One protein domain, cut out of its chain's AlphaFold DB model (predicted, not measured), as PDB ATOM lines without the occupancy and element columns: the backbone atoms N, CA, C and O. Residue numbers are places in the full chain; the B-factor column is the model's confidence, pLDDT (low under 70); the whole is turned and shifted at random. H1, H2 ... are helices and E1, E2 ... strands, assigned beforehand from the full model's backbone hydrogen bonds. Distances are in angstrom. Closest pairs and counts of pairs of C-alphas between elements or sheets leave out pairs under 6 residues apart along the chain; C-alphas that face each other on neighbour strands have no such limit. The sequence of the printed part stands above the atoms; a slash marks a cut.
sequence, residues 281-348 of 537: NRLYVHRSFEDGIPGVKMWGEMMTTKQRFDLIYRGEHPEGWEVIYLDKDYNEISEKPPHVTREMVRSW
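What this domain is: This is residues 281 to 348 of the 537 residues of an uncharacterized protein of Candidatus Poribacteria bacterium (UniProt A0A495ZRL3). A long two-stranded hairpin, E1 and E2, makes a small sheet with the short strand E3, which runs beside residues 282 to 286 of E1; two short helices, H1 and H2, only graze this sheet, and H2 is the element farthest from the mean of the C-alphas. A long link, residues 327 to 341, leads from E3 to H2. The printed part has 68 residues, with E1, E2, H1, E3 and H2 in that order; the sheet, E2 E1 E3, is mixed, and so is the class, helices and strands. The whole is compact, with a radius of gyration of the C-alphas of 11.7 A, and spans 33 by 26 by 19 A.

How they stand to each other: Start at E1, residues 282 to 290, the inner strand. E2, residues 293 to 300, is its antiparallel neighbour at 160 degrees; look for N 286 and O 297, 2.9 A apart. E3, residues 322 to 326, is parallel to E1 at 25 degrees, with N 285 and O 324 at 2.8 A. H1, residues 305 to 314, grazes the sheet with residues 308 to 312; its closest C-alphas to E2 are those of Ile 312 and Val 296, 7.8 A. H2, residues 342 to 347, is only just on the sheet, with 5 pairs of C-alphas within 10 A, and grazes it with residues 344 to 347. H1 and H2 are only just apart, closest 8.4 A. In both helices every O i to N i+4 pair is within hydrogen-bond range.

Where its parts are: Find C-alpha 282 at (0.171, 12.009, 2.231); from there E1 runs 24.5 A. E2 measures 22.7 A, H1 13.2 A, E3 13.0 A. H2, 8.5 A, ends at C-alpha 347, (5.819, 42.129, 4.414).

The domain as a whole: The farthest C-alphas, Asp 291 and Gly 320, are 33.8 A apart. The printed part has no cut. pLDDT is under 70 at residues 289 to 294, 342 and 344 to 348.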
ATOM      1  N   ASN A 281      -3.593   9.934   2.066       95.38
ATOM      2  CA  ASN A 281      -3.445  10.949   3.106       95.38
ATOM      3  C   ASN A 281      -2.013  11.496   3.256       95.38
ATOM      4  O   ASN A 281      -1.659  11.998   4.322       95.38
ATOM      5  N   ARG A 282      -1.171  11.417   2.219       97.06
ATOM      6  CA  ARG A 282       0.171  12.009   2.231       97.06
ATOM      7  C   ARG A 282       0.203  13.288   1.408       97.06
ATOM      8  O   ARG A 282      -0.304  13.332   0.285       97.06
ATOM      9  N   LEU A 283       0.852  14.310   1.959       96.75
ATOM     10  CA  LEU A 283       1.064  15.593   1.309       96.75
ATOM     11  C   LEU A 283       2.513  16.051   1.466       96.75
ATOM     12  O   LEU A 283       3.029  16.148   2.575       96.75
ATOM     13  N   TYR A 284       3.128  16.419   0.353       96.94
ATOM     14  CA  TYR A 284       4.407  17.103   0.288       96.94
ATOM     15  C   TYR A 284       4.177  18.609   0.186       96.94
ATOM     16  O   TYR A 284       3.432  19.071  -0.680       96.94
ATOM     17  N   VAL A 285       4.814  19.382   1.060       94.69
ATOM     18  CA  VAL A 285       4.706  20.842   1.112       94.69
ATOM     19  C   VAL A 285       6.080  21.445   0.887       94.69
ATOM     20  O   VAL A 285       6.933  21.417   1.770       94.69
ATOM     21  N   HIS A 286       6.266  22.051  -0.276       92.81
ATOM     22  CA  HIS A 286       7.455  22.825  -0.593       92.81
ATOM     23  C   HIS A 286       7.149  24.302  -0.440       92.81
ATOM     24  O   HIS A 286       6.281  24.853  -1.126       92.81
ATOM     25  N   ARG A 287       7.851  24.941   0.494       81.25
ATOM     26  CA  ARG A 287       7.772  26.386   0.684       81.25
ATOM     27  C   ARG A 287       9.007  27.006   0.060       81.25
ATOM     28  O   ARG A 287      10.083  26.946   0.645       81.25
ATOM     29  N   SER A 288       8.841  27.580  -1.123       76.31
ATOM     30  CA  SER A 288       9.888  28.379  -1.746       76.31
ATOM     31  C   SER A 288       9.668  29.839  -1.387       76.31
ATOM     32  O   SER A 288       8.582  30.370  -1.575       76.31
ATOM     33  N   PHE A 289      10.702  30.495  -0.880       66.25
ATOM     34  CA  PHE A 289      10.776  31.953  -0.863       66.25
ATOM     35  C   PHE A 289      11.584  32.361  -2.096       66.25
ATOM     36  O   PHE A 289      12.744  32.747  -1.983       66.25
ATOM     37  N   GLU A 290      11.011  32.141  -3.280       63.28
ATOM     38  CA  GLU A 290      11.605  32.627  -4.528       63.28
ATOM     39  C   GLU A 290      11.356  34.139  -4.581       63.28
ATOM     40  O   GLU A 290      10.230  34.592  -4.378       63.28
ATOM     41  N   ASP A 291      12.428  34.918  -4.742       62.62
ATOM     42  CA  ASP A 291      12.383  36.382  -4.873       62.62
ATOM     43  C   ASP A 291      11.650  37.112  -3.731       62.62
ATOM     44  O   ASP A 291      10.971  38.115  -3.930       62.62
ATOM     45  N   GLY A 292      11.749  36.589  -2.503       60.47
ATOM     46  CA  GLY A 292      11.105  37.186  -1.324       60.47
ATOM     47  C   GLY A 292       9.589  36.960  -1.235       60.47
ATOM     48  O   GLY A 292       8.978  37.331  -0.228       60.47
ATOM     49  N   ILE A 293       8.985  36.292  -2.223       58.22
ATOM     50  CA  ILE A 293       7.571  35.915  -2.225       58.22
ATOM     51  C   ILE A 293       7.461  34.450  -1.769       58.22
ATOM     52  O   ILE A 293       7.938  33.543  -2.454       58.22
ATOM     53  N   PRO A 294       6.837  34.154  -0.614       68.75
ATOM     54  CA  PRO A 294       6.580  32.781  -0.211       68.75
ATOM     55  C   PRO A 294       5.536  32.143  -1.127       68.75
ATOM     56  O   PRO A 294       4.333  32.369  -1.007       68.75
ATOM     57  N   GLY A 295       6.013  31.282  -2.012       79.31
ATOM     58  CA  GLY A 295       5.219  30.300  -2.719       79.31
ATOM     59  C   GLY A 295       5.046  29.044  -1.869       79.31
ATOM     60  O   GLY A 295       5.993  28.524  -1.277       79.31
ATOM     61  N   VAL A 296       3.824  28.512  -1.831       86.25
ATOM     62  CA  VAL A 296       3.561  27.181  -1.276       86.25
ATOM     63  C   VAL A 296       3.121  26.265  -2.408       86.25
ATOM     64  O   VAL A 296       1.998  26.367  -2.903       86.25
ATOM     65  N   LYS A 297       4.015  25.359  -2.808       91.06
ATOM     66  CA  LYS A 297       3.719  24.272  -3.744       91.06
ATOM     67  C   LYS A 297       3.359  23.029  -2.929       91.06
ATOM     68  O   LYS A 297       3.976  22.740  -1.905       91.06
ATOM     69  N   MET A 298       2.303  22.338  -3.342       93.81
ATOM     70  CA  MET A 298       1.797  21.148  -2.661       93.81
ATOM     71  C   MET A 298       1.610  20.025  -3.670       93.81
ATOM     72  O   MET A 298       1.009  20.252  -4.720       93.81
ATOM     73  N   TRP A 299       2.071  18.826  -3.324       95.56
ATOM     74  CA  TRP A 299       1.879  17.608  -4.115       95.56
ATOM     75  C   TRP A 299       1.382  16.486  -3.210       95.56
ATOM     76  O   TRP A 299       1.793  16.399  -2.058       95.56
ATOM     77  N   GLY A 300       0.498  15.629  -3.703       94.69
ATOM     78  CA  GLY A 300      -0.078  14.536  -2.919       94.69
ATOM     79  C   GLY A 300      -1.575  14.396  -3.145       94.69
ATOM     80  O   GLY A 300      -2.105  14.861  -4.156       94.69
ATOM     81  N   GLU A 301      -2.254  13.750  -2.202       90.88
ATOM     82  CA  GLU A 301      -3.710  13.622  -2.248       90.88
ATOM     83  C   GLU A 301      -4.388  14.992  -2.065       90.88
ATOM     84  O   GLU A 301      -3.920  15.858  -1.321       90.88
ATOM     85  N   MET A 302      -5.502  15.209  -2.769       87.31
ATOM     86  CA  MET A 302      -6.249  16.461  -2.674       87.31
ATOM     87  C   MET A 302      -6.880  16.613  -1.286       87.31
ATOM     88  O   MET A 302      -7.673  15.779  -0.852       87.31
ATOM     89  N   MET A 303      -6.572  17.719  -0.613       86.62
ATOM     90  CA  MET A 303      -7.225  18.124   0.633       86.62
ATOM     91  C   MET A 303      -8.475  18.965   0.362       86.62
ATOM     92  O   MET A 303      -8.610  19.596  -0.688       86.62
ATOM     93  N   THR A 304      -9.355  19.070   1.359       86.50
ATOM     94  CA  THR A 304     -10.406  20.100   1.346       86.50
ATOM     95  C   THR A 304      -9.799  21.506   1.412       86.50
ATOM     96  O   THR A 304      -8.718  21.708   1.974       86.50
ATOM     97  N   THR A 305     -10.519  22.510   0.902       79.06
ATOM     98  CA  THR A 305     -10.095  23.921   0.970       79.06
ATOM     99  C   THR A 305      -9.792  24.360   2.403       79.06
ATOM    100  O   THR A 305      -8.778  25.016   2.637       79.06
ATOM    101  N   LYS A 306     -10.619  23.937   3.373       83.88
ATOM    102  CA  LYS A 306     -10.413  24.223   4.798       83.88
ATOM    103  C   LYS A 306      -9.102  23.625   5.314       83.88
ATOM    104  O   LYS A 306      -8.292  24.349   5.873       83.88
ATOM    105  N   GLN A 307      -8.858  22.336   5.074       87.69
ATOM    106  CA  GLN A 307      -7.617  21.668   5.493       87.69
ATOM    107  C   GLN A 307      -6.376  22.318   4.879       87.69
ATOM    108  O   GLN A 307      -5.385  22.533   5.571       87.69
ATOM    109  N   ARG A 308      -6.437  22.669   3.589       86.38
ATOM    110  CA  ARG A 308      -5.346  23.375   2.913       86.38
ATOM    111  C   ARG A 308      -5.089  24.742   3.546       86.38
ATOM    112  O   ARG A 308      -3.934  25.094   3.770       86.38
ATOM    113  N   PHE A 309      -6.145  25.496   3.841       83.88
ATOM    114  CA  PHE A 309      -6.047  26.797   4.499       83.88
ATOM    115  C   PHE A 309      -5.435  26.675   5.900       83.88
ATOM    116  O   PHE A 309      -4.438  27.335   6.194       83.88
ATOM    117  N   ASP A 310      -5.981  25.789   6.731       85.81
ATOM    118  CA  ASP A 310      -5.514  25.548   8.096       85.81
ATOM    119  C   ASP A 310      -4.039  25.104   8.100       85.81
ATOM    120  O   ASP A 310      -3.226  25.615   8.873       85.81
ATOM    121  N   LEU A 311      -3.632  24.256   7.151       88.06
ATOM    122  CA  LEU A 311      -2.242  23.824   7.011       88.06
ATOM    123  C   LEU A 311      -1.275  24.958   6.639       88.06
ATOM    124  O   LEU A 311      -0.153  25.013   7.155       88.06
ATOM    125  N   ILE A 312      -1.673  25.843   5.724       83.75
ATOM    126  CA  ILE A 312      -0.810  26.925   5.224       83.75
ATOM    127  C   ILE A 312      -0.709  28.062   6.243       83.75
ATOM    128  O   ILE A 312       0.400  28.493   6.571       83.75
ATOM    129  N   TYR A 313      -1.856  28.527   6.739       80.19
ATOM    130  CA  TYR A 313      -1.964  29.781   7.483       80.19
ATOM    131  C   TYR A 313      -1.984  29.588   8.996       80.19
ATOM    132  O   TYR A 313      -1.431  30.410   9.718       80.19
ATOM    133  N   ARG A 314      -2.578  28.497   9.488       83.75
ATOM    134  CA  ARG A 314      -2.576  28.171  10.927       83.75
ATOM    135  C   ARG A 314      -1.454  27.210  11.294       83.75
ATOM    136  O   ARG A 314      -1.100  27.073  12.459       83.75
ATOM    137  N   GLY A 315      -0.880  26.540  10.294       87.75
ATOM    138  CA  GLY A 315       0.041  25.447  10.539       87.75
ATOM    139  C   GLY A 315      -0.654  24.299  11.267       87.75
ATOM    140  O   GLY A 315      -0.033  23.658  12.103       87.75
ATOM    141  N   GLU A 316      -1.915  24.005  10.979       92.25
ATOM    142  CA  GLU A 316      -2.613  22.854  11.560       92.25
ATOM    143  C   GLU A 316      -2.510  21.662  10.602       92.25
ATOM    144  O   GLU A 316      -2.805  21.771   9.415       92.25
ATOM    145  N   HIS A 317      -2.024  20.519  11.089       94.81
ATOM    146  CA  HIS A 317      -1.972  19.297  10.284       94.81
ATOM    147  C   HIS A 317      -3.349  18.632  10.291       94.81
ATOM    148  O   HIS A 317      -3.882  18.402  11.378       94.81
ATOM    149  N   PRO A 318      -3.934  18.309   9.125       94.12
ATOM    150  CA  PRO A 318      -5.184  17.565   9.088       94.12
ATOM    151  C   PRO A 318      -5.042  16.208   9.792       94.12
ATOM    152  O   PRO A 318      -4.046  15.507   9.616       94.12
ATOM    153  N   GLU A 319      -6.039  15.819  10.587       95.44
ATOM    154  CA  GLU A 319      -6.002  14.545  11.310       95.44
ATOM    155  C   GLU A 319      -5.903  13.356  10.343       95.44
ATOM    156  O   GLU A 319      -6.634  13.277   9.354       95.44
ATOM    157  N   GLY A 320      -4.989  12.427  10.630       95.50
ATOM    158  CA  GLY A 320      -4.754  11.242   9.800       95.50
ATOM    159  C   GLY A 320      -3.948  11.501   8.525       95.50
ATOM    160  O   GLY A 320      -3.825  10.578   7.719       95.50
ATOM    161  N   TRP A 321      -3.407  12.712   8.344       96.62
ATOM    162  CA  TRP A 321      -2.524  13.050   7.230       96.62
ATOM    163  C   TRP A 321      -1.049  13.019   7.619       96.62
ATOM    164  O   TRP A 321      -0.649  13.479   8.687       96.62
ATOM    165  N   GLU A 322      -0.231  12.522   6.700       96.88
ATOM    166  CA  GLU A 322       1.221  12.615   6.739       96.88
ATOM    167  C   GLU A 322       1.656  13.834   5.918       96.88
ATOM    168  O   GLU A 322       1.600  13.823   4.687       96.88
ATOM    169  N   VAL A 323       2.067  14.904   6.601       96.50
ATOM    170  CA  VAL A 323       2.566  16.122   5.952       96.50
ATOM    171  C   VAL A 323       4.090  16.137   5.995       96.50
ATOM    172  O   VAL A 323       4.677  16.285   7.066       96.50
ATOM    173  N   ILE A 324       4.714  16.034   4.825       96.88
ATOM    174  CA  ILE A 324       6.165  16.046   4.628       96.88
ATOM    175  C   ILE A 324       6.562  17.420   4.090       96.88
ATOM    176  O   ILE A 324       6.045  17.867   3.066       96.88
ATOM    177  N   TYR A 325       7.469  18.109   4.775       95.31
ATOM    178  CA  TYR A 325       7.966  19.410   4.334       95.31
ATOM    179  C   TYR A 325       9.245  19.248   3.528       95.31
ATOM    180  O   TYR A 325      10.084  18.418   3.866       95.31
ATOM    181  N   LEU A 326       9.386  20.051   2.477       95.06
ATOM    182  CA  LEU A 326      10.534  20.023   1.580       95.06
ATOM    183  C   LEU A 326      11.269  21.366   1.595       95.06
ATOM    184  O   LEU A 326      10.621  22.420   1.601       95.06
ATOM    185  N   ASP A 327      12.602  21.322   1.577       91.44
ATOM    186  CA  ASP A 327      13.448  22.485   1.288       91.44
ATOM    187  C   ASP A 327      13.484  22.811  -0.215       91.44
ATOM    188  O   ASP A 327      12.899  22.104  -1.031       91.44
ATOM    189  N   LYS A 328      14.200  23.883  -0.583       88.81
ATOM    190  CA  LYS A 328      14.358  24.357  -1.971       88.81
ATOM    191  C   LYS A 328      14.973  23.329  -2.935       88.81
ATOM    192  O   LYS A 328      14.798  23.452  -4.142       88.81
ATOM    193  N   ASP A 329      15.708  22.358  -2.397       90.06
ATOM    194  CA  ASP A 329      16.398  21.302  -3.138       90.06
ATOM    195  C   ASP A 329      15.591  19.985  -3.062       90.06
ATOM    196  O   ASP A 329      16.088  18.909  -3.397       90.06
ATOM    197  N   TYR A 330      14.323  20.077  -2.635       92.69
ATOM    198  CA  TYR A 330      13.365  18.984  -2.472       92.69
ATOM    199  C   TYR A 330      13.794  17.905  -1.468       92.69
ATOM    200  O   TYR A 330      13.316  16.768  -1.525       92.69
ATOM    201  N   ASN A 331      14.664  18.236  -0.514       93.88
ATOM    202  CA  ASN A 331      14.975  17.351   0.602       93.88
ATOM    203  C   ASN A 331      13.912  17.472   1.689       93.88
ATOM    204  O   ASN A 331      13.428  18.564   1.984       93.88
ATOM    205  N   GLU A 332      13.589  16.346   2.321       94.56
ATOM    206  CA  GLU A 332      12.725  16.340   3.495       94.56
ATOM    207  C   GLU A 332      13.380  17.111   4.644       94.56
ATOM    208  O   GLU A 332      14.515  16.834   5.036       94.56
ATOM    209  N   ILE A 333      12.637  18.064   5.203       94.31
ATOM    210  CA  ILE A 333      13.031  18.808   6.395       94.31
ATOM    211  C   ILE A 333      12.168  18.381   7.578       94.31
ATOM    212  O   ILE A 333      10.940  18.347   7.510       94.31
ATOM    213  N   SER A 334      12.827  18.070   8.693       91.94
ATOM    214  CA  SER A 334      12.151  17.673   9.933       91.94
ATOM    215  C   SER A 334      11.489  18.852  10.641       91.94
ATOM    216  O   SER A 334      10.520  18.679  11.380       91.94
ATOM    217  N   GLU A 335      12.040  20.055  10.463       90.69
ATOM    218  CA  GLU A 335      11.483  21.267  11.044       90.69
ATOM    219  C   GLU A 335      10.371  21.811  10.153       90.69
ATOM    220  O   GLU A 335      10.547  22.070   8.962       90.69
ATOM    221  N   LYS A 336       9.202  22.000  10.759       89.06
ATOM    222  CA  LYS A 336       8.055  22.596  10.095       89.06
ATOM    223  C   LYS A 336       8.356  24.055   9.749       89.06
ATOM    224  O   LYS A 336       8.602  24.840  10.664       89.06
ATOM    225  N   PRO A 337       8.227  24.463   8.477       82.81
ATOM    226  CA  PRO A 337       8.383  25.856   8.108       82.81
ATOM    227  C   PRO A 337       7.391  26.751   8.869       82.81
ATOM    228  O   PRO A 337       6.228  26.352   9.062       82.81
ATOM    229  N   PRO A 338       7.793  27.977   9.248       80.69
ATOM    230  CA  PRO A 338       6.914  28.922   9.931       80.69
ATOM    231  C   PRO A 338       5.657  29.156   9.094       80.69
ATOM    232  O   PRO A 338       5.748  29.326   7.875       80.69
ATOM    233  N   HIS A 339       4.482  29.080   9.726       80.69
ATOM    234  CA  HIS A 339       3.203  29.290   9.046       80.69
ATOM    235  C   HIS A 339       3.161  30.677   8.405       80.69
ATOM    236  O   HIS A 339       3.802  31.611   8.884       80.69
ATOM    237  N   VAL A 340       2.417  30.802   7.306       72.69
ATOM    238  CA  VAL A 340       2.287  32.083   6.611       72.69
ATOM    239  C   VAL A 340       1.458  33.012   7.496       72.69
ATOM    240  O   VAL A 340       0.244  32.847   7.603       72.69
ATOM    241  N   THR A 341       2.110  33.962   8.167       76.88
ATOM    242  CA  THR A 341       1.421  34.951   9.006       76.88
ATOM    243  C   THR A 341       0.845  36.077   8.158       76.88
ATOM    244  O   THR A 341       1.289  36.339   7.037       76.88
ATOM    245  N   ARG A 342      -0.129  36.805   8.711       68.62
ATOM    246  CA  ARG A 342      -0.656  38.014   8.069       68.62
ATOM    247  C   ARG A 342       0.443  39.061   7.889       68.62
ATOM    248  O   ARG A 342       0.450  39.770   6.890       68.62
ATOM    249  N   GLU A 343       1.365  39.146   8.839       70.31
ATOM    250  CA  GLU A 343       2.529  40.027   8.805       70.31
ATOM    251  C   GLU A 343       3.472  39.638   7.673       70.31
ATOM    252  O   GLU A 343       3.907  40.529   6.961       70.31
ATOM    253  N   MET A 344       3.711  38.339   7.450       65.44
ATOM    254  CA  MET A 344       4.489  37.862   6.306       65.44
ATOM    255  C   MET A 344       3.820  38.266   4.997       65.44
ATOM    256  O   MET A 344       4.474  38.869   4.162       65.44
ATOM    257  N   VAL A 345       2.509  38.034   4.843       66.12
ATOM    258  CA  VAL A 345       1.750  38.473   3.652       66.12
ATOM    259  C   VAL A 345       1.843  39.990   3.441       66.12
ATOM    260  O   VAL A 345       1.979  40.477   2.319       66.12
ATOM    261  N   ARG A 346       1.815  40.757   4.533       64.94
ATOM    262  CA  ARG A 346       1.969  42.220   4.533       64.94
ATOM    263  C   ARG A 346       3.411  42.695   4.357       64.94
ATOM    264  O   ARG A 346       3.608  43.867   4.043       64.94
ATOM    265  N   SER A 347       4.398  41.835   4.581       61.41
ATOM    266  CA  SER A 347       5.819  42.129   4.414       61.41
ATOM    267  C   SER A 347       6.367  41.628   3.086       61.41
ATOM    268  O   SER A 347       7.545  41.850   2.829       61.41
ATOM    269  N   TRP A 348       5.559  40.946   2.262       67.38
ATOM    270  CA  TRP A 348       5.942  40.634   0.885       67.38
ATOM    271  C   TRP A 348       6.360  41.932   0.220       67.38
ATOM    272  O   TRP A 348       5.616  42.916   0.300       67.38
TER     273      TRP A 348